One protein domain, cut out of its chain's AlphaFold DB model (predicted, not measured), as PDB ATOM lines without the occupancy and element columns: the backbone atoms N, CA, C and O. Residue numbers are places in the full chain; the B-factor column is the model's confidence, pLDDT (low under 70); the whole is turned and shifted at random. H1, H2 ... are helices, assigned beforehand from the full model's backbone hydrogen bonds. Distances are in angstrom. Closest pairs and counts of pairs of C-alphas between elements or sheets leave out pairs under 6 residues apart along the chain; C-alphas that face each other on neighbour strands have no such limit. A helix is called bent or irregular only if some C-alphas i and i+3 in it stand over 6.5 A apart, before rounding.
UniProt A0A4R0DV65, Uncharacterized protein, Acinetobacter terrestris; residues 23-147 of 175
ATOM      1  N   PHE A  23     220.689 209.566 273.766       83.50
ATOM      2  CA  PHE A  23     221.785 210.387 274.291       83.50
ATOM      3  C   PHE A  23     221.411 211.872 274.292       83.50
ATOM      4  O   PHE A  23     220.511 212.286 273.559       83.50
ATOM      5  N   ASN A  24     222.155 212.688 275.043       86.00
ATOM      6  CA  ASN A  24     222.010 214.146 275.004       86.00
ATOM      7  C   ASN A  24     222.278 214.762 273.602       86.00
ATOM      8  O   ASN A  24     222.574 214.084 272.621       86.00
ATOM      9  N   ILE A  25     222.211 216.092 273.508       86.00
ATOM     10  CA  ILE A  25     222.394 216.850 272.253       86.00
ATOM     11  C   ILE A  25     223.818 216.802 271.656       86.00
ATOM     12  O   ILE A  25     224.014 217.046 270.462       86.00
ATOM     13  N   MET A  26     224.842 216.521 272.465       87.81
ATOM     14  CA  MET A  26     226.250 216.682 272.081       87.81
ATOM     15  C   MET A  26     226.694 215.731 270.956       87.81
ATOM     16  O   MET A  26     227.376 216.206 270.046       87.81
ATOM     17  N   PRO A  27     226.330 214.431 270.943       88.19
ATOM     18  CA  PRO A  27     226.577 213.550 269.802       88.19
ATOM     19  C   PRO A  27     226.025 214.084 268.478       88.19
ATOM     20  O   PRO A  27     226.748 214.076 267.486       88.19
ATOM     21  N   THR A  28     224.793 214.604 268.458       90.75
ATOM     22  CA  THR A  28     224.185 215.190 267.249       90.75
ATOM     23  C   THR A  28     225.001 216.383 266.747       90.75
ATOM     24  O   THR A  28     225.312 216.464 265.556       90.75
ATOM     25  N   LEU A  29     225.421 217.272 267.657       90.69
ATOM     26  CA  LEU A  29     226.272 218.425 267.335       90.69
ATOM     27  C   LEU A  29     227.638 218.006 266.785       90.69
ATOM     28  O   LEU A  29     228.095 218.535 265.768       90.69
ATOM     29  N   LEU A  30     228.274 217.031 267.436       91.19
ATOM     30  CA  LEU A  30     229.567 216.498 267.022       91.19
ATOM     31  C   LEU A  30     229.483 215.856 265.636       91.19
ATOM     32  O   LEU A  30     230.346 216.121 264.800       91.19
ATOM     33  N   LEU A  31     228.451 215.052 265.369       93.44
ATOM     34  CA  LEU A  31     228.257 214.411 264.068       93.44
ATOM     35  C   LEU A  31     228.065 215.440 262.955       93.44
ATOM     36  O   LEU A  31     228.743 215.342 261.934       93.44
ATOM     37  N   GLY A  32     227.221 216.455 263.167       94.44
ATOM     38  CA  GLY A  32     227.030 217.534 262.191       94.44
ATOM     39  C   GLY A  32     228.334 218.271 261.889       94.44
ATOM     40  O   GLY A  32     228.664 218.509 260.726       94.44
ATOM     41  N   PHE A  33     229.132 218.556 262.920       94.06
ATOM     42  CA  PHE A  33     230.439 219.189 262.756       94.06
ATOM     43  C   PHE A  33     231.445 218.309 262.000       94.06
ATOM     44  O   PHE A  33     232.099 218.781 261.068       94.06
ATOM     45  N   VAL A  34     231.556 217.022 262.347       95.25
ATOM     46  CA  VAL A  34     232.428 216.074 261.632       95.25
ATOM     47  C   VAL A  34     231.996 215.945 260.170       95.25
ATOM     48  O   VAL A  34     232.854 215.900 259.289       95.25
ATOM     49  N   PHE A  35     230.691 215.956 259.894       95.69
ATOM     50  CA  PHE A  35     230.164 215.936 258.531       95.69
ATOM     51  C   PHE A  35     230.661 217.139 257.723       95.69
ATOM     52  O   PHE A  35     231.183 216.966 256.623       95.69
ATOM     53  N   ILE A  36     230.575 218.344 258.292       95.31
ATOM     54  CA  ILE A  36     231.074 219.576 257.665       95.31
ATOM     55  C   ILE A  36     232.583 219.480 257.395       95.31
ATOM     56  O   ILE A  36     233.032 219.771 256.285       95.31
ATOM     57  N   LEU A  37     233.372 219.022 258.374       94.62
ATOM     58  CA  LEU A  37     234.824 218.874 258.218       94.62
ATOM     59  C   LEU A  37     235.202 217.888 257.107       94.62
ATOM     60  O   LEU A  37     236.133 218.139 256.338       94.62
ATOM     61  N   LEU A  38     234.500 216.758 257.023       94.38
ATOM     62  CA  LEU A  38     234.733 215.771 255.975       94.38
ATOM     63  C   LEU A  38     234.278 216.287 254.603       94.38
ATOM     64  O   LEU A  38     234.959 216.017 253.615       94.38
ATOM     65  N   ALA A  39     233.187 217.055 254.540       92.44
ATOM     66  CA  ALA A  39     232.677 217.662 253.310       92.44
ATOM     67  C   ALA A  39     233.623 218.716 252.717       92.44
ATOM     68  O   ALA A  39     233.783 218.773 251.499       92.44
ATOM     69  N   GLU A  40     234.302 219.504 253.552       92.88
ATOM     70  CA  GLU A  40     235.306 220.481 253.095       92.88
ATOM     71  C   GLU A  40     236.669 219.841 252.762       92.88
ATOM     72  O   GLU A  40     237.543 220.470 252.156       92.88
ATOM     73  N   SER A  41     236.886 218.576 253.131       92.06
ATOM     74  CA  SER A  41     238.143 217.880 252.859       92.06
ATOM     75  C   SER A  41     238.274 217.494 251.383       92.06
ATOM     76  O   SER A  41     237.430 216.816 250.805       92.06
ATOM     77  N   LYS A  42     239.416 217.832 250.774       90.44
ATOM     78  CA  LYS A  42     239.733 217.467 249.378       90.44
ATOM     79  C   LYS A  42     240.131 215.994 249.194       90.44
ATOM     80  O   LYS A  42     240.358 215.556 248.068       90.44
ATOM     81  N   ARG A  43     240.277 215.221 250.277       92.19
ATOM     82  CA  ARG A  43     240.774 213.834 250.225       92.19
ATOM     83  C   ARG A  43     239.668 212.872 249.785       92.19
ATOM     84  O   ARG A  43     238.573 212.905 250.334       92.19
ATOM     85  N   ILE A  44     239.975 211.935 248.882       89.25
ATOM     86  CA  ILE A  44     239.039 210.853 248.510       89.25
ATOM     87  C   ILE A  44     238.604 210.030 249.728       89.25
ATOM     88  O   ILE A  44     237.429 209.682 249.832       89.25
ATOM     89  N   SER A  45     239.509 209.773 250.680       91.81
ATOM     90  CA  SER A  45     239.170 209.049 251.910       91.81
ATOM     91  C   SER A  45     238.048 209.729 252.698       91.81
ATOM     92  O   SER A  45     237.202 209.041 253.254       91.81
ATOM     93  N   ALA A  46     237.973 211.065 252.672       91.25
ATOM     94  CA  ALA A  46     236.907 211.805 253.336       91.25
ATOM     95  C   ALA A  46     235.540 211.579 252.676       91.25
ATOM     96  O   ALA A  46     234.542 211.496 253.383       91.25
ATOM     97  N   LYS A  47     235.483 211.385 251.350       91.06
ATOM     98  CA  LYS A  47     234.232 211.033 250.653       91.06
ATOM     99  C   LYS A  47     233.705 209.668 251.090       91.06
ATOM    100  O   LYS A  47     232.512 209.525 251.335       91.06
ATOM    101  N   VAL A  48     234.593 208.682 251.235       93.06
ATOM    102  CA  VAL A  48     234.224 207.357 251.764       93.06
ATOM    103  C   VAL A  48     233.754 207.479 253.214       93.06
ATOM    104  O   VAL A  48     232.712 206.930 253.571       93.06
ATOM    105  N   SER A  49     234.466 208.260 254.035       94.00
ATOM    106  CA  SER A  49     234.057 208.540 255.413       94.00
ATOM    107  C   SER A  49     232.706 209.245 255.503       94.00
ATOM    108  O   SER A  49     231.956 208.934 256.417       94.00
ATOM    109  N   LEU A  50     232.356 210.140 254.573       93.50
ATOM    110  CA  LEU A  50     231.033 210.774 254.532       93.50
ATOM    111  C   LEU A  50     229.924 209.765 254.280       93.50
ATOM    112  O   LEU A  50     228.912 209.803 254.973       93.50
ATOM    113  N   ILE A  51     230.104 208.861 253.315       93.50
ATOM    114  CA  ILE A  51     229.108 207.823 253.022       93.50
ATOM    115  C   ILE A  51     228.894 206.964 254.271       93.50
ATOM    116  O   ILE A  51     227.758 206.786 254.702       93.50
ATOM    117  N   LEU A  52     229.983 206.514 254.898       94.19
ATOM    118  CA  LEU A  52     229.931 205.713 256.119       94.19
ATOM    119  C   LEU A  52     229.328 206.484 257.304       94.19
ATOM    120  O   LEU A  52     228.538 205.937 258.065       94.19
ATOM    121  N   LEU A  53     229.652 207.767 257.461       93.94
ATOM    122  CA  LEU A  53     229.078 208.601 258.514       93.94
ATOM    123  C   LEU A  53     227.579 208.818 258.293       93.94
ATOM    124  O   LEU A  53     226.809 208.782 259.248       93.94
ATOM    125  N   THR A  54     227.164 209.001 257.040       93.50
ATOM    126  CA  THR A  54     225.755 209.157 256.667       93.50
ATOM    127  C   THR A  54     224.981 207.887 256.995       93.50
ATOM    128  O   THR A  54     223.950 207.963 257.661       93.50
ATOM    129  N   THR A  55     225.488 206.714 256.596       93.88
ATOM    130  CA  THR A  55     224.820 205.440 256.888       93.88
ATOM    131  C   THR A  55     224.722 205.206 258.389       93.88
ATOM    132  O   THR A  55     223.631 204.928 258.877       93.88
ATOM    133  N   LEU A  56     225.807 205.404 259.142       92.81
ATOM    134  CA  LEU A  56     225.779 205.290 260.602       92.81
ATOM    135  C   LEU A  56     224.776 206.263 261.232       92.81
ATOM    136  O   LEU A  56     223.998 205.862 262.089       92.81
ATOM    137  N   THR A  57     224.745 207.519 260.788       92.69
ATOM    138  CA  THR A  57     223.814 208.514 261.341       92.69
ATOM    139  C   THR A  57     222.360 208.088 261.129       92.69
ATOM    140  O   THR A  57     221.552 208.216 262.043       92.69
ATOM    141  N   VAL A  58     222.036 207.527 259.960       92.62
ATOM    142  CA  VAL A  58     220.691 207.016 259.653       92.62
ATOM    143  C   VAL A  58     220.350 205.773 260.470       92.62
ATOM    144  O   VAL A  58     219.294 205.729 261.099       92.62
ATOM    145  N   PHE A  59     221.243 204.785 260.523       92.75
ATOM    146  CA  PHE A  59     221.000 203.545 261.265       92.75
ATOM    147  C   PHE A  59     220.866 203.768 262.774       92.75
ATOM    148  O   PHE A  59     220.027 203.139 263.417       92.75
ATOM    149  N   PHE A  60     221.660 204.679 263.335       89.75
ATOM    150  CA  PHE A  60     221.659 204.985 264.764       89.75
ATOM    151  C   PHE A  60     220.780 206.193 265.124       89.75
ATOM    152  O   PHE A  60     220.850 206.667 266.255       89.75
ATOM    153  N   SER A  61     219.916 206.659 264.207       87.25
ATOM    154  CA  SER A  61     219.052 207.839 264.395       87.25
ATOM    155  C   SER A  61     218.283 207.811 265.716       87.25
ATOM    156  O   SER A  61     218.237 208.813 266.419       87.25
ATOM    157  N   LYS A  62     217.747 206.644 266.092       85.44
ATOM    158  CA  LYS A  62     216.943 206.455 267.311       85.44
ATOM    159  C   LYS A  62     217.696 206.728 268.613       85.44
ATOM    160  O   LYS A  62     217.069 206.991 269.623       85.44
ATOM    161  N   PHE A  63     219.027 206.664 268.604       86.06
ATOM    162  CA  PHE A  63     219.837 206.931 269.795       86.06
ATOM    163  C   PHE A  63     220.189 208.415 269.949       86.06
ATOM    164  O   PHE A  63     220.743 208.811 270.974       86.06
ATOM    165  N   PHE A  64     219.902 209.248 268.946       86.44
ATOM    166  CA  PHE A  64     220.176 210.680 268.985       86.44
ATOM    167  C   PHE A  64     218.916 211.451 269.366       86.44
ATOM    168  O   PHE A  64     217.873 211.253 268.754       86.44
ATOM    169  N   MET A  65     219.039 212.402 270.299       85.88
ATOM    170  CA  MET A  65     217.921 213.222 270.793       85.88
ATOM    171  C   MET A  65     217.038 213.822 269.685       85.88
ATOM    172  O   MET A  65     215.827 213.892 269.838       85.88
ATOM    173  N   TYR A  66     217.645 214.257 268.577       87.81
ATOM    174  CA  TYR A  66     216.964 214.881 267.431       87.81
ATOM    175  C   TYR A  66     217.133 214.092 266.124       87.81
ATOM    176  O   TYR A  66     216.961 214.647 265.034       87.81
ATOM    177  N   GLY A  67     217.577 212.838 266.231       89.38
ATOM    178  CA  GLY A  67     217.792 211.957 265.093       89.38
ATOM    179  C   GLY A  67     218.705 212.516 264.001       89.38
ATOM    180  O   GLY A  67     219.575 213.371 264.214       89.38
ATOM    181  N   THR A  68     218.501 212.001 262.792       93.25
ATOM    182  CA  THR A  68     219.227 212.417 261.582       93.25
ATOM    183  C   THR A  68     218.935 213.856 261.181       93.25
ATOM    184  O   THR A  68     219.834 214.557 260.712       93.25
ATOM    185  N   PHE A  69     217.707 214.330 261.398       94.06
ATOM    186  CA  PHE A  69     217.302 215.684 261.023       94.06
ATOM    187  C   PHE A  69     217.981 216.747 261.885       94.06
ATOM    188  O   PHE A  69     218.308 217.818 261.371       94.06
ATOM    189  N   GLY A  70     218.291 216.443 263.149       93.00
ATOM    190  CA  GLY A  70     219.133 217.299 263.981       93.00
ATOM    191  C   GLY A  70     220.553 217.450 263.423       93.00
ATOM    192  O   GLY A  70     221.097 218.554 263.405       93.00
ATOM    193  N   VAL A  71     221.140 216.368 262.897       95.00
ATOM    194  CA  VAL A  71     222.455 216.412 262.228       95.00
ATOM    195  C   VAL A  71     222.375 217.227 260.935       95.00
ATOM    196  O   VAL A  71     223.212 218.103 260.696       95.00
ATOM    197  N   LEU A  72     221.339 216.986 260.127       95.50
ATOM    198  CA  LEU A  72     221.096 217.710 258.880       95.50
ATOM    199  C   LEU A  72     220.900 219.212 259.117       95.50
ATOM    200  O   LEU A  72     221.403 220.019 258.338       95.50
ATOM    201  N   LEU A  73     220.234 219.597 260.206       95.50
ATOM    202  CA  LEU A  73     220.021 220.995 260.571       95.50
ATOM    203  C   LEU A  73     221.344 221.761 260.737       95.50
ATOM    204  O   LEU A  73     221.486 222.867 260.219       95.50
ATOM    205  N   ILE A  74     222.336 221.157 261.396       95.25
ATOM    206  CA  ILE A  74     223.670 221.757 261.584       95.25
ATOM    207  C   ILE A  74     224.371 221.949 260.234       95.25
ATOM    208  O   ILE A  74     224.963 223.000 259.977       95.25
ATOM    209  N   ILE A  75     224.269 220.951 259.352       95.88
ATOM    210  CA  ILE A  75     224.826 221.010 257.995       95.88
ATOM    211  C   ILE A  75     224.134 222.116 257.185       95.88
ATOM    212  O   ILE A  75     224.805 222.880 256.492       95.88
ATOM    213  N   LEU A  76     222.809 222.252 257.297       96.25
ATOM    214  CA  LEU A  76     222.054 223.301 256.612       96.25
ATOM    215  C   LEU A  76     222.475 224.691 257.079       96.25
ATOM    216  O   LEU A  76     222.722 225.541 256.225       96.25
ATOM    217  N   PHE A  77     222.637 224.921 258.385       95.25
ATOM    218  CA  PHE A  77     223.151 226.202 258.877       95.25
ATOM    219  C   PHE A  77     224.527 226.523 258.299       95.25
ATOM    220  O   PHE A  77     224.733 227.632 257.808       95.25
ATOM    221  N   TYR A  78     225.444 225.556 258.262       94.69
ATOM    222  CA  TYR A  78     226.737 225.754 257.607       94.69
ATOM    223  C   TYR A  78     226.584 226.148 256.127       94.69
ATOM    224  O   TYR A  78     227.165 227.140 255.680       94.69
ATOM    225  N   CYS A  79     225.750 225.424 255.377       94.12
ATOM    226  CA  CYS A  79     225.485 225.700 253.967       94.12
ATOM    227  C   CYS A  79     224.877 227.092 253.734       94.12
ATOM    228  O   CYS A  79     225.274 227.764 252.780       94.12
ATOM    229  N   ILE A  80     223.964 227.549 254.600       94.44
ATOM    230  CA  ILE A  80     223.335 228.881 254.524       94.44
ATOM    231  C   ILE A  80     224.396 229.990 254.535       94.44
ATOM    232  O   ILE A  80     224.312 230.925 253.734       94.44
ATOM    233  N   PHE A  81     225.409 229.874 255.399       90.12
ATOM    234  CA  PHE A  81     226.486 230.865 255.509       90.12
ATOM    235  C   PHE A  81     227.586 230.689 254.459       90.12
ATOM    236  O   PHE A  81     228.261 231.653 254.103       90.12
ATOM    237  N   ARG A  82     227.778 229.469 253.950       91.12
ATOM    238  CA  ARG A  82     228.807 229.159 252.950       91.12
ATOM    239  C   ARG A  82     228.402 229.567 251.535       91.12
ATOM    240  O   ARG A  82     229.244 230.023 250.763       91.12
ATOM    241  N   ILE A  83     227.137 229.366 251.175       90.75
ATOM    242  CA  ILE A  83     226.619 229.602 249.826       90.75
ATOM    243  C   ILE A  83     226.227 231.070 249.678       90.75
ATOM    244  O   ILE A  83     225.421 231.569 250.448       90.75
ATOM    245  N   GLN A  84     226.732 231.744 248.643       87.94
ATOM    246  CA  GLN A  84     226.438 233.161 248.367       87.94
ATOM    247  C   GLN A  84     225.331 233.370 247.315       87.94
ATOM    248  O   GLN A  84     225.067 234.488 246.886       87.94
ATOM    249  N   ILE A  85     224.677 232.290 246.878       93.25
ATOM    250  CA  ILE A  85     223.598 232.338 245.888       93.25
ATOM    251  C   ILE A  85     222.269 232.569 246.613       93.25
ATOM    252  O   ILE A  85     221.720 231.647 247.219       93.25
ATOM    253  N   THR A  86     221.713 233.775 246.494       90.75
ATOM    254  CA  THR A  86     220.516 234.221 247.232       90.75
ATOM    255  C   THR A  86     219.309 233.291 247.083       90.75
ATOM    256  O   THR A  86     218.594 233.040 248.051       90.75
ATOM    257  N   ALA A  87     219.056 232.766 245.878       93.12
ATOM    258  CA  ALA A  87     217.937 231.853 245.642       93.12
ATOM    259  C   ALA A  87     218.108 230.535 246.416       93.12
ATOM    260  O   ALA A  87     217.177 230.081 247.079       93.12
ATOM    261  N   LEU A  88     219.317 229.966 246.394       94.25
ATOM    262  CA  LEU A  88     219.628 228.723 247.094       94.25
ATOM    263  C   LEU A  88     219.649 228.927 248.615       94.25
ATOM    264  O   LEU A  88     219.137 228.084 249.344       94.25
ATOM    265  N   GLN A  89     220.138 230.072 249.100       93.94
ATOM    266  CA  GLN A  89     220.071 230.425 250.522       93.94
ATOM    267  C   GLN A  89     218.631 230.445 251.046       93.94
ATOM    268  O   GLN A  89     218.373 229.885 252.104       93.94
ATOM    269  N   LYS A  90     217.675 231.031 250.309       94.06
ATOM    270  CA  LYS A  90     216.257 231.036 250.721       94.06
ATOM    271  C   LYS A  90     215.696 229.622 250.873       94.06
ATOM    272  O   LYS A  90     214.995 229.354 251.846       94.06
ATOM    273  N   ILE A  91     216.037 228.731 249.940       95.94
ATOM    274  CA  ILE A  91     215.646 227.318 250.002       95.94
ATOM    275  C   ILE A  91     216.245 226.674 251.254       95.94
ATOM    276  O   ILE A  91     215.512 226.088 252.038       95.94
ATOM    277  N   LEU A  92     217.547 226.854 251.490       96.38
ATOM    278  CA  LEU A  92     218.238 226.275 252.644       96.38
ATOM    279  C   LEU A  92     217.690 226.785 253.983       96.38
ATOM    280  O   LEU A  92     217.511 225.991 254.903       96.38
ATOM    281  N   ILE A  93     217.375 228.080 254.086       95.94
ATOM    282  CA  ILE A  93     216.749 228.673 255.277       95.94
ATOM    283  C   ILE A  93     215.398 228.008 255.544       95.94
ATOM    284  O   ILE A  93     215.147 227.549 256.655       95.94
ATOM    285  N   PHE A  94     214.543 227.896 254.529       96.75
ATOM    286  CA  PHE A  94     213.253 227.233 254.693       96.75
ATOM    287  C   PHE A  94     213.417 225.750 255.065       96.75
ATOM    288  O   PHE A  94     212.792 225.277 256.015       96.75
ATOM    289  N   SER A  95     214.319 225.031 254.386       96.69
ATOM    290  CA  SER A  95     214.649 223.636 254.694       96.69
ATOM    291  C   SER A  95     215.163 223.458 256.122       96.69
ATOM    292  O   SER A  95     214.835 222.457 256.753       96.69
ATOM    293  N   SER A  96     215.915 224.424 256.661       96.69
ATOM    294  CA  SER A  96     216.370 224.395 258.057       96.69
ATOM    295  C   SER A  96     215.204 224.530 259.042       96.69
ATOM    296  O   SER A  96     215.191 223.860 260.072       96.69
ATOM    297  N   GLY A  97     214.180 225.321 258.712       96.88
ATOM    298  CA  GLY A  97     212.939 225.378 259.485       96.88
ATOM    299  C   GLY A  97     212.219 224.032 259.494       96.88
ATOM    300  O   GLY A  97     211.861 223.530 260.558       96.88
ATOM    301  N   VAL A  98     212.061 223.410 258.322       97.00
ATOM    302  CA  VAL A  98     211.420 222.089 258.197       97.00
ATOM    303  C   VAL A  98     212.201 221.018 258.965       97.00
ATOM    304  O   VAL A  98     211.603 220.240 259.704       97.00
ATOM    305  N   CYS A  99     213.534 221.003 258.862       96.19
ATOM    306  CA  CYS A  99     214.364 220.061 259.615       96.19
ATOM    307  C   CYS A  99     214.245 220.274 261.126       96.19
ATOM    308  O   CYS A  99     214.172 219.293 261.858       96.19
ATOM    309  N   ALA A 100     214.178 221.526 261.594       95.94
ATOM    310  CA  ALA A 100     213.978 221.827 263.010       95.94
ATOM    311  C   ALA A 100     212.639 221.280 263.528       95.94
ATOM    312  O   ALA A 100     212.601 220.696 264.611       95.94
ATOM    313  N   VAL A 101     211.568 221.394 262.737       95.44
ATOM    314  CA  VAL A 101     210.260 220.810 263.072       95.44
ATOM    315  C   VAL A 101     210.356 219.297 263.195       95.44
ATOM    316  O   VAL A 101     209.983 218.753 264.231       95.44
ATOM    317  N   ILE A 102     210.870 218.621 262.163       93.88
ATOM    318  CA  ILE A 102     210.929 217.152 262.130       93.88
ATOM    319  C   ILE A 102     211.798 216.626 263.276       93.88
ATOM    320  O   ILE A 102     211.366 215.742 264.009       93.88
ATOM    321  N   ALA A 103     212.967 217.231 263.491       91.69
ATOM    322  CA  ALA A 103     213.857 216.907 264.599       91.69
ATOM    323  C   ALA A 103     213.147 217.005 265.960       91.69
ATOM    324  O   ALA A 103     213.263 216.107 266.793       91.69
ATOM    325  N   ASN A 104     212.393 218.086 266.194       89.44
ATOM    326  CA  ASN A 104     211.643 218.235 267.439       89.44
ATOM    327  C   ASN A 104     210.532 217.184 267.547       89.44
ATOM    328  O   ASN A 104     210.391 216.575 268.603       89.44
ATOM    329  N   LEU A 105     209.782 216.917 266.478       87.31
ATOM    330  CA  LEU A 105     208.743 215.883 266.491       87.31
ATOM    331  C   LEU A 105     209.310 214.492 266.817       87.31
ATOM    332  O   LEU A 105     208.719 213.794 267.638       87.31
ATOM    333  N   GLU A 106     210.466 214.124 266.252       83.56
ATOM    334  CA  GLU A 106     211.167 212.875 266.595       83.56
ATOM    335  C   GLU A 106     211.514 212.823 268.089       83.56
ATOM    336  O   GLU A 106     211.201 211.839 268.759       83.56
ATOM    337  N   SER A 107     212.071 213.909 268.640       80.69
ATOM    338  CA  SER A 107     212.433 213.971 270.064       80.69
ATOM    339  C   SER A 107     211.228 213.784 270.996       80.69
ATOM    340  O   SER A 107     211.315 213.093 272.010       80.69
ATOM    341  N   TRP A 108     210.073 214.357 270.643       77.94
ATOM    342  CA  TRP A 108     208.848 214.230 271.434       77.94
ATOM    343  C   TRP A 108     208.240 212.827 271.329       77.94
ATOM    344  O   TRP A 108     207.742 212.310 272.334       77.94
ATOM    345  N   PHE A 109     208.309 212.209 270.146       75.00
ATOM    346  CA  PHE A 109     207.815 210.852 269.917       75.00
ATOM    347  C   PHE A 109     208.607 209.813 270.726       75.00
ATOM    348  O   PHE A 109     207.992 208.969 271.374       75.00
ATOM    349  N   GLU A 110     209.940 209.908 270.742       68.88
ATOM    350  CA  GLU A 110     210.817 208.934 271.415       68.88
ATOM    351  C   GLU A 110     210.911 209.139 272.941       68.88
ATOM    352  O   GLU A 110     211.099 208.174 273.682       68.88
ATOM    353  N   VAL A 111     210.796 210.378 273.443       63.91
ATOM    354  CA  VAL A 111     211.053 210.678 274.870       63.91
ATOM    355  C   VAL A 111     209.785 210.758 275.723       63.91
ATOM    356  O   VAL A 111     209.818 210.348 276.882       63.91
ATOM    357  N   ARG A 112     208.679 211.319 275.211       62.78
ATOM    358  CA  ARG A 112     207.521 211.685 276.062       62.78
ATOM    359  C   ARG A 112     206.232 210.951 275.719       62.78
ATOM    360  O   ARG A 112     205.387 210.792 276.598       62.78
ATOM    361  N   GLY A 113     206.089 210.487 274.478       60.88
ATOM    362  CA  GLY A 113     204.851 209.886 273.994       60.88
ATOM    363  C   GLY A 113     203.681 210.883 273.985       60.88
ATOM    364  O   GLY A 113     203.615 211.849 274.745       60.88
ATOM    365  N   PHE A 114     202.711 210.671 273.101       59.91
ATOM    366  CA  PHE A 114     201.499 211.494 273.047       59.91
ATOM    367  C   PHE A 114     200.452 210.933 274.014       59.91
ATOM    368  O   PHE A 114     199.485 210.309 273.593       59.91
ATOM    369  N   THR A 115     200.685 211.068 275.320       58.41
ATOM    370  CA  THR A 115     199.874 210.386 276.347       58.41
ATOM    371  C   THR A 115     198.724 211.227 276.912       58.41
ATOM    372  O   THR A 115     197.847 210.676 277.568       58.41
ATOM    373  N   GLN A 116     198.683 212.539 276.651       62.78
ATOM    374  CA  GLN A 116     197.633 213.446 277.137       62.78
ATOM    375  C   GLN A 116     197.154 214.396 276.028       62.78
ATOM    376  O   GLN A 116     197.928 214.784 275.153       62.78
ATOM    377  N   GLU A 117     195.890 214.826 276.078       60.38
ATOM    378  CA  GLU A 117     195.304 215.735 275.073       60.38
ATOM    379  C   GLU A 117     196.040 217.088 274.989       60.38
ATOM    380  O   GLU A 117     196.269 217.609 273.896       60.38
ATOM    381  N   ASN A 118     196.531 217.613 276.118       65.69
ATOM    382  CA  ASN A 118     197.344 218.840 276.149       65.69
ATOM    383  C   ASN A 118     198.750 218.674 275.539       65.69
ATOM    384  O   ASN A 118     199.428 219.668 275.245       65.69
ATOM    385  N   THR A 119     199.198 217.438 275.298       73.75
ATOM    386  CA  THR A 119     200.504 217.169 274.691       73.75
ATOM    387  C   THR A 119     200.525 217.589 273.222       73.75
ATOM    388  O   THR A 119     201.533 218.125 272.768       73.75
ATOM    389  N   TYR A 120     199.417 217.460 272.484       79.88
ATOM    390  CA  TYR A 120     199.368 217.836 271.062       79.88
ATOM    391  C   TYR A 120     199.589 219.333 270.835       79.88
ATOM    392  O   TYR A 120     200.377 219.718 269.971       79.88
ATOM    393  N   LEU A 121     198.935 220.178 271.635       83.81
ATOM    394  CA  LEU A 121     199.069 221.632 271.532       83.81
ATOM    395  C   LEU A 121     200.478 222.088 271.933       83.81
ATOM    396  O   LEU A 121     201.060 222.964 271.294       83.81
ATOM    397  N   THR A 122     201.067 221.439 272.940       83.31
ATOM    398  CA  THR A 122     202.457 221.679 273.352       83.31
ATOM    399  C   THR A 122     203.436 221.299 272.242       83.31
ATOM    400  O   THR A 122     204.283 222.108 271.866       83.31
ATOM    401  N   VAL A 123     203.286 220.110 271.655       84.12
ATOM    402  CA  VAL A 123     204.135 219.635 270.553       84.12
ATOM    403  C   VAL A 123     204.004 220.536 269.325       84.12
ATOM    404  O   VAL A 123     205.017 220.910 268.735       84.12
ATOM    405  N   PHE A 124     202.783 220.946 268.972       86.94
ATOM    406  CA  PHE A 124     202.554 221.891 267.881       86.94
ATOM    407  C   PHE A 124     203.248 223.234 268.137       86.94
ATOM    408  O   PHE A 124     203.937 223.747 267.254       86.94
ATOM    409  N   ASN A 125     203.137 223.778 269.353       88.75
ATOM    410  CA  ASN A 125     203.829 225.009 269.727       88.75
ATOM    411  C   ASN A 125     205.351 224.854 269.643       88.75
ATOM    412  O   ASN A 125     206.015 225.741 269.113       88.75
ATOM    413  N   PHE A 126     205.924 223.745 270.118       87.31
ATOM    414  CA  PHE A 126     207.363 223.495 269.996       87.31
ATOM    415  C   PHE A 126     207.804 223.393 268.533       87.31
ATOM    416  O   PHE A 126     208.785 224.028 268.144       87.31
ATOM    417  N   ALA A 127     207.054 222.663 267.704       90.56
ATOM    418  CA  ALA A 127     207.304 222.565 266.272       90.56
ATOM    419  C   ALA A 127     207.283 223.954 265.612       90.56
ATOM    420  O   ALA A 127     208.275 224.362 265.002       90.56
ATOM    421  N   LEU A 128     206.208 224.723 265.803       93.38
ATOM    422  CA  LEU A 128     206.054 226.053 265.215       93.38
ATOM    423  C   LEU A 128     207.150 227.019 265.684       93.38
ATOM    424  O   LEU A 128     207.779 227.686 264.862       93.38
ATOM    425  N   ASN A 129     207.432 227.057 266.988       94.00
ATOM    426  CA  ASN A 129     208.481 227.914 267.536       94.00
ATOM    427  C   ASN A 129     209.866 227.515 267.017       94.00
ATOM    428  O   ASN A 129     210.657 228.394 266.685       94.00
ATOM    429  N   SER A 130     210.156 226.218 266.879       94.06
ATOM    430  CA  SER A 130     211.434 225.752 266.325       94.06
ATOM    431  C   SER A 130     211.612 226.150 264.853       94.06
ATOM    432  O   SER A 130     212.695 226.596 264.468       94.06
ATOM    433  N   PHE A 131     210.541 226.081 264.051       97.00
ATOM    434  CA  PHE A 131     210.535 226.551 262.665       97.00
ATOM    435  C   PHE A 131     210.850 228.045 262.596       97.00
ATOM    436  O   PHE A 131     211.779 228.465 261.900       97.00
ATOM    437  N   ILE A 132     210.082 228.837 263.349       96.56
ATOM    438  CA  ILE A 132     210.196 230.293 263.385       96.56
ATOM    439  C   ILE A 132     211.592 230.695 263.858       96.56
ATOM    440  O   ILE A 132     212.243 231.498 263.194       96.56
ATOM    441  N   ALA A 133     212.082 230.105 264.950       95.00
ATOM    442  CA  ALA A 133     213.409 230.383 265.489       95.00
ATOM    443  C   ALA A 133     214.508 230.079 264.464       95.00
ATOM    444  O   ALA A 133     215.363 230.927 264.222       95.00
ATOM    445  N   SER A 134     214.460 228.913 263.815       95.50
ATOM    446  CA  SER A 134     215.446 228.503 262.807       95.50
ATOM    447  C   SER A 134     215.480 229.459 261.605       95.50
ATOM    448  O   SER A 134     216.542 229.967 261.222       95.50
ATOM    449  N   VAL A 135     214.307 229.786 261.050       95.56
ATOM    450  CA  VAL A 135     214.178 230.663 259.875       95.56
ATOM    451  C   VAL A 135     214.551 232.107 260.204       95.56
ATOM    452  O   VAL A 135     215.365 232.709 259.495       95.56
ATOM    453  N   LEU A 136     213.983 232.670 261.276       94.38
ATOM    454  CA  LEU A 136     214.253 234.050 261.677       94.38
ATOM    455  C   LEU A 136     215.719 234.233 262.050       94.38
ATOM    456  O   LEU A 136     216.338 235.184 261.577       94.38
ATOM    457  N   MET A 137     216.295 233.320 262.837       90.38
ATOM    458  CA  MET A 137     217.692 233.433 263.251       90.38
ATOM    459  C   MET A 137     218.636 233.344 262.053       90.38
ATOM    460  O   MET A 137     219.558 234.147 261.950       90.38
ATOM    461  N   SER A 138     218.373 232.450 261.095       91.81
ATOM    462  CA  SER A 138     219.163 232.377 259.858       91.81
ATOM    463  C   SER A 138     219.126 233.689 259.074       91.81
ATOM    464  O   SER A 138     220.160 234.180 258.618       91.81
ATOM    465  N   PHE A 139     217.942 234.289 258.939       89.94
ATOM    466  CA  PHE A 139     217.775 235.553 258.227       89.94
ATOM    467  C   PHE A 139     218.434 236.729 258.955       89.94
ATOM    468  O   PHE A 139     219.098 237.552 258.321       89.94
ATOM    469  N   LEU A 140     218.269 236.799 260.280       89.19
ATOM    470  CA  LEU A 140     218.892 237.816 261.123       89.19
ATOM    471  C   LEU A 140     220.410 237.709 261.059       89.19
ATOM    472  O   LEU A 140     221.062 238.717 260.815       89.19
ATOM    473  N   LEU A 141     220.968 236.506 261.204       86.19
ATOM    474  CA  LEU A 141     222.409 236.290 261.150       86.19
ATOM    475  C   LEU A 141     222.974 236.722 259.795       86.19
ATOM    476  O   LEU A 141     223.882 237.547 259.780       86.19
ATOM    477  N   LEU A 142     222.385 236.283 258.674       86.38
ATOM    478  CA  LEU A 142     222.831 236.670 257.326       86.38
ATOM    479  C   LEU A 142     222.831 238.183 257.076       86.38
ATOM    480  O   LEU A 142     223.664 238.679 256.321       86.38
ATOM    481  N   LYS A 143     221.883 238.912 257.673       81.50
ATOM    482  CA  LYS A 143     221.781 240.372 257.545       81.50
ATOM    483  C   LYS A 143     222.551 241.135 258.612       81.50
ATOM    484  O   LYS A 143     222.747 242.341 258.474       81.50
ATOM    485  N   SER A 144     222.927 240.466 259.695       74.06
ATOM    486  CA  SER A 144     223.538 241.128 260.831       74.06
ATOM    487  C   SER A 144     224.962 241.567 260.487       74.06
ATOM    488  O   SER A 144     225.738 240.787 259.924       74.06
ATOM    489  N   PRO A 145     225.370 242.775 260.911       60.00
ATOM    490  CA  PRO A 145     226.774 243.162 260.870       60.00
ATOM    491  C   PRO A 145     227.630 242.259 261.774       60.00
ATOM    492  O   PRO A 145     228.845 242.264 261.642       60.00
ATOM    493  N   LEU A 146     227.027 241.443 262.654       58.62
ATOM    494  CA  LEU A 146     227.726 240.494 263.526       58.62
ATOM    495  C   LEU A 146     228.534 239.445 262.750       58.62
ATOM    496  O   LEU A 146     229.587 239.047 263.231       58.62
ATOM    497  N   ILE A 147     228.095 239.035 261.552       58.22
ATOM    498  CA  ILE A 147     228.895 238.155 260.675       58.22
ATOM    499  C   ILE A 147     230.098 238.903 260.079       58.22
ATOM    500  O   ILE A 147     231.132 238.300 259.807       58.22
TER     501      ILE A 147
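What this domain is: This is residues 23 to 147 of the 175 residues of an uncharacterized protein of Acinetobacter terrestris (UniProt A0A4R0DV65). Five helices fold back and forth like a zigzag: the long hairpin of H4 and H5 lies on one side of H3, and the shorter hairpin of H1 and H2 on another, with H1 packed slantwise on H3. H3, H4 and H5 make an up-and-down bundle, each running against the one before it, while residues 40 to 45, at the turn from H1 to H2, stick out. The printed part has 125 residues, with five named helices in the order H1 to H5, no named strand, and the class all helix. The whole is compact, with a radius of gyration of the C-alphas of 15.8 A and spans of 51 by 36 by 22 A.

How they stand to each other: H1, residues 25 to 40, and H2, residues 44 to 59, form a hairpin at a shallow tilt of 28 degrees; their closest C-alphas, those of Leu 38 and Ala 46, are 5.2 A apart. H3, residues 67 to 82, touches H1 at a steep tilt of 46 degrees, the same way, closest at the C-alphas of Gly 32 and Val 71, 4.7 A apart. H2 and H3 form a hairpin at a steep tilt of 41 degrees, where residues 57 to 58 of H2 alone touch residues 67 to 68 of H3; the closest C-alphas, of Val 58 and Thr 68, are 5.9 A apart. H4, residues 86 to 111, forms a hairpin with H3 at a shallow tilt of 21 degrees, closest at the C-alphas of Phe 69 and Ala 103, 5.1 A apart. H5, residues 117 to 143, forms a hairpin with H4 at a shallow tilt of 29 degrees, and the closest C-alphas, of Gly 97 and Phe 131, are 4.2 A apart. H3 is the hub, touching the four other helices, but it only just touches H5, with 3 pairs of C-alphas within 8 A, closest at Phe 81 and Leu 142, 7.1 A. H1 and H2 are both apart from H4 and H5. The packing is mostly aligned, only just, with 4 of 6 touching pairs at a shallow tilt. In H1, H2 and H4 every O i to N i+4 pair is within hydrogen-bond range; in H3 it is 10 of 12 and in H5 22 of 23.

Where its parts are: H1 begins at C-alpha 25 at (222.394, 216.850, 272.253) and is 23.4 A long; H2 is 23.3 A and H3 23.8 A. H4 is 37.5 A long, from C-alpha 86 at (220.516, 234.221, 247.232). H5, the longest at 40.2 A, ends at C-alpha 143 at (221.781, 240.372, 257.545); it is neither bent nor irregular, but only just: C-alphas 117 and 120 are 6.1 A apart.

The domain as a whole: The two C-alphas farthest apart, those of Arg 43 and Glu 117, are 51.9 A apart. The printed part has no cut; the link from H2 to H3 is short and the other three are tight. The mean pLDDT of the printed part is 88.3, and residues 110 to 118 and 145 to 147 are under 70.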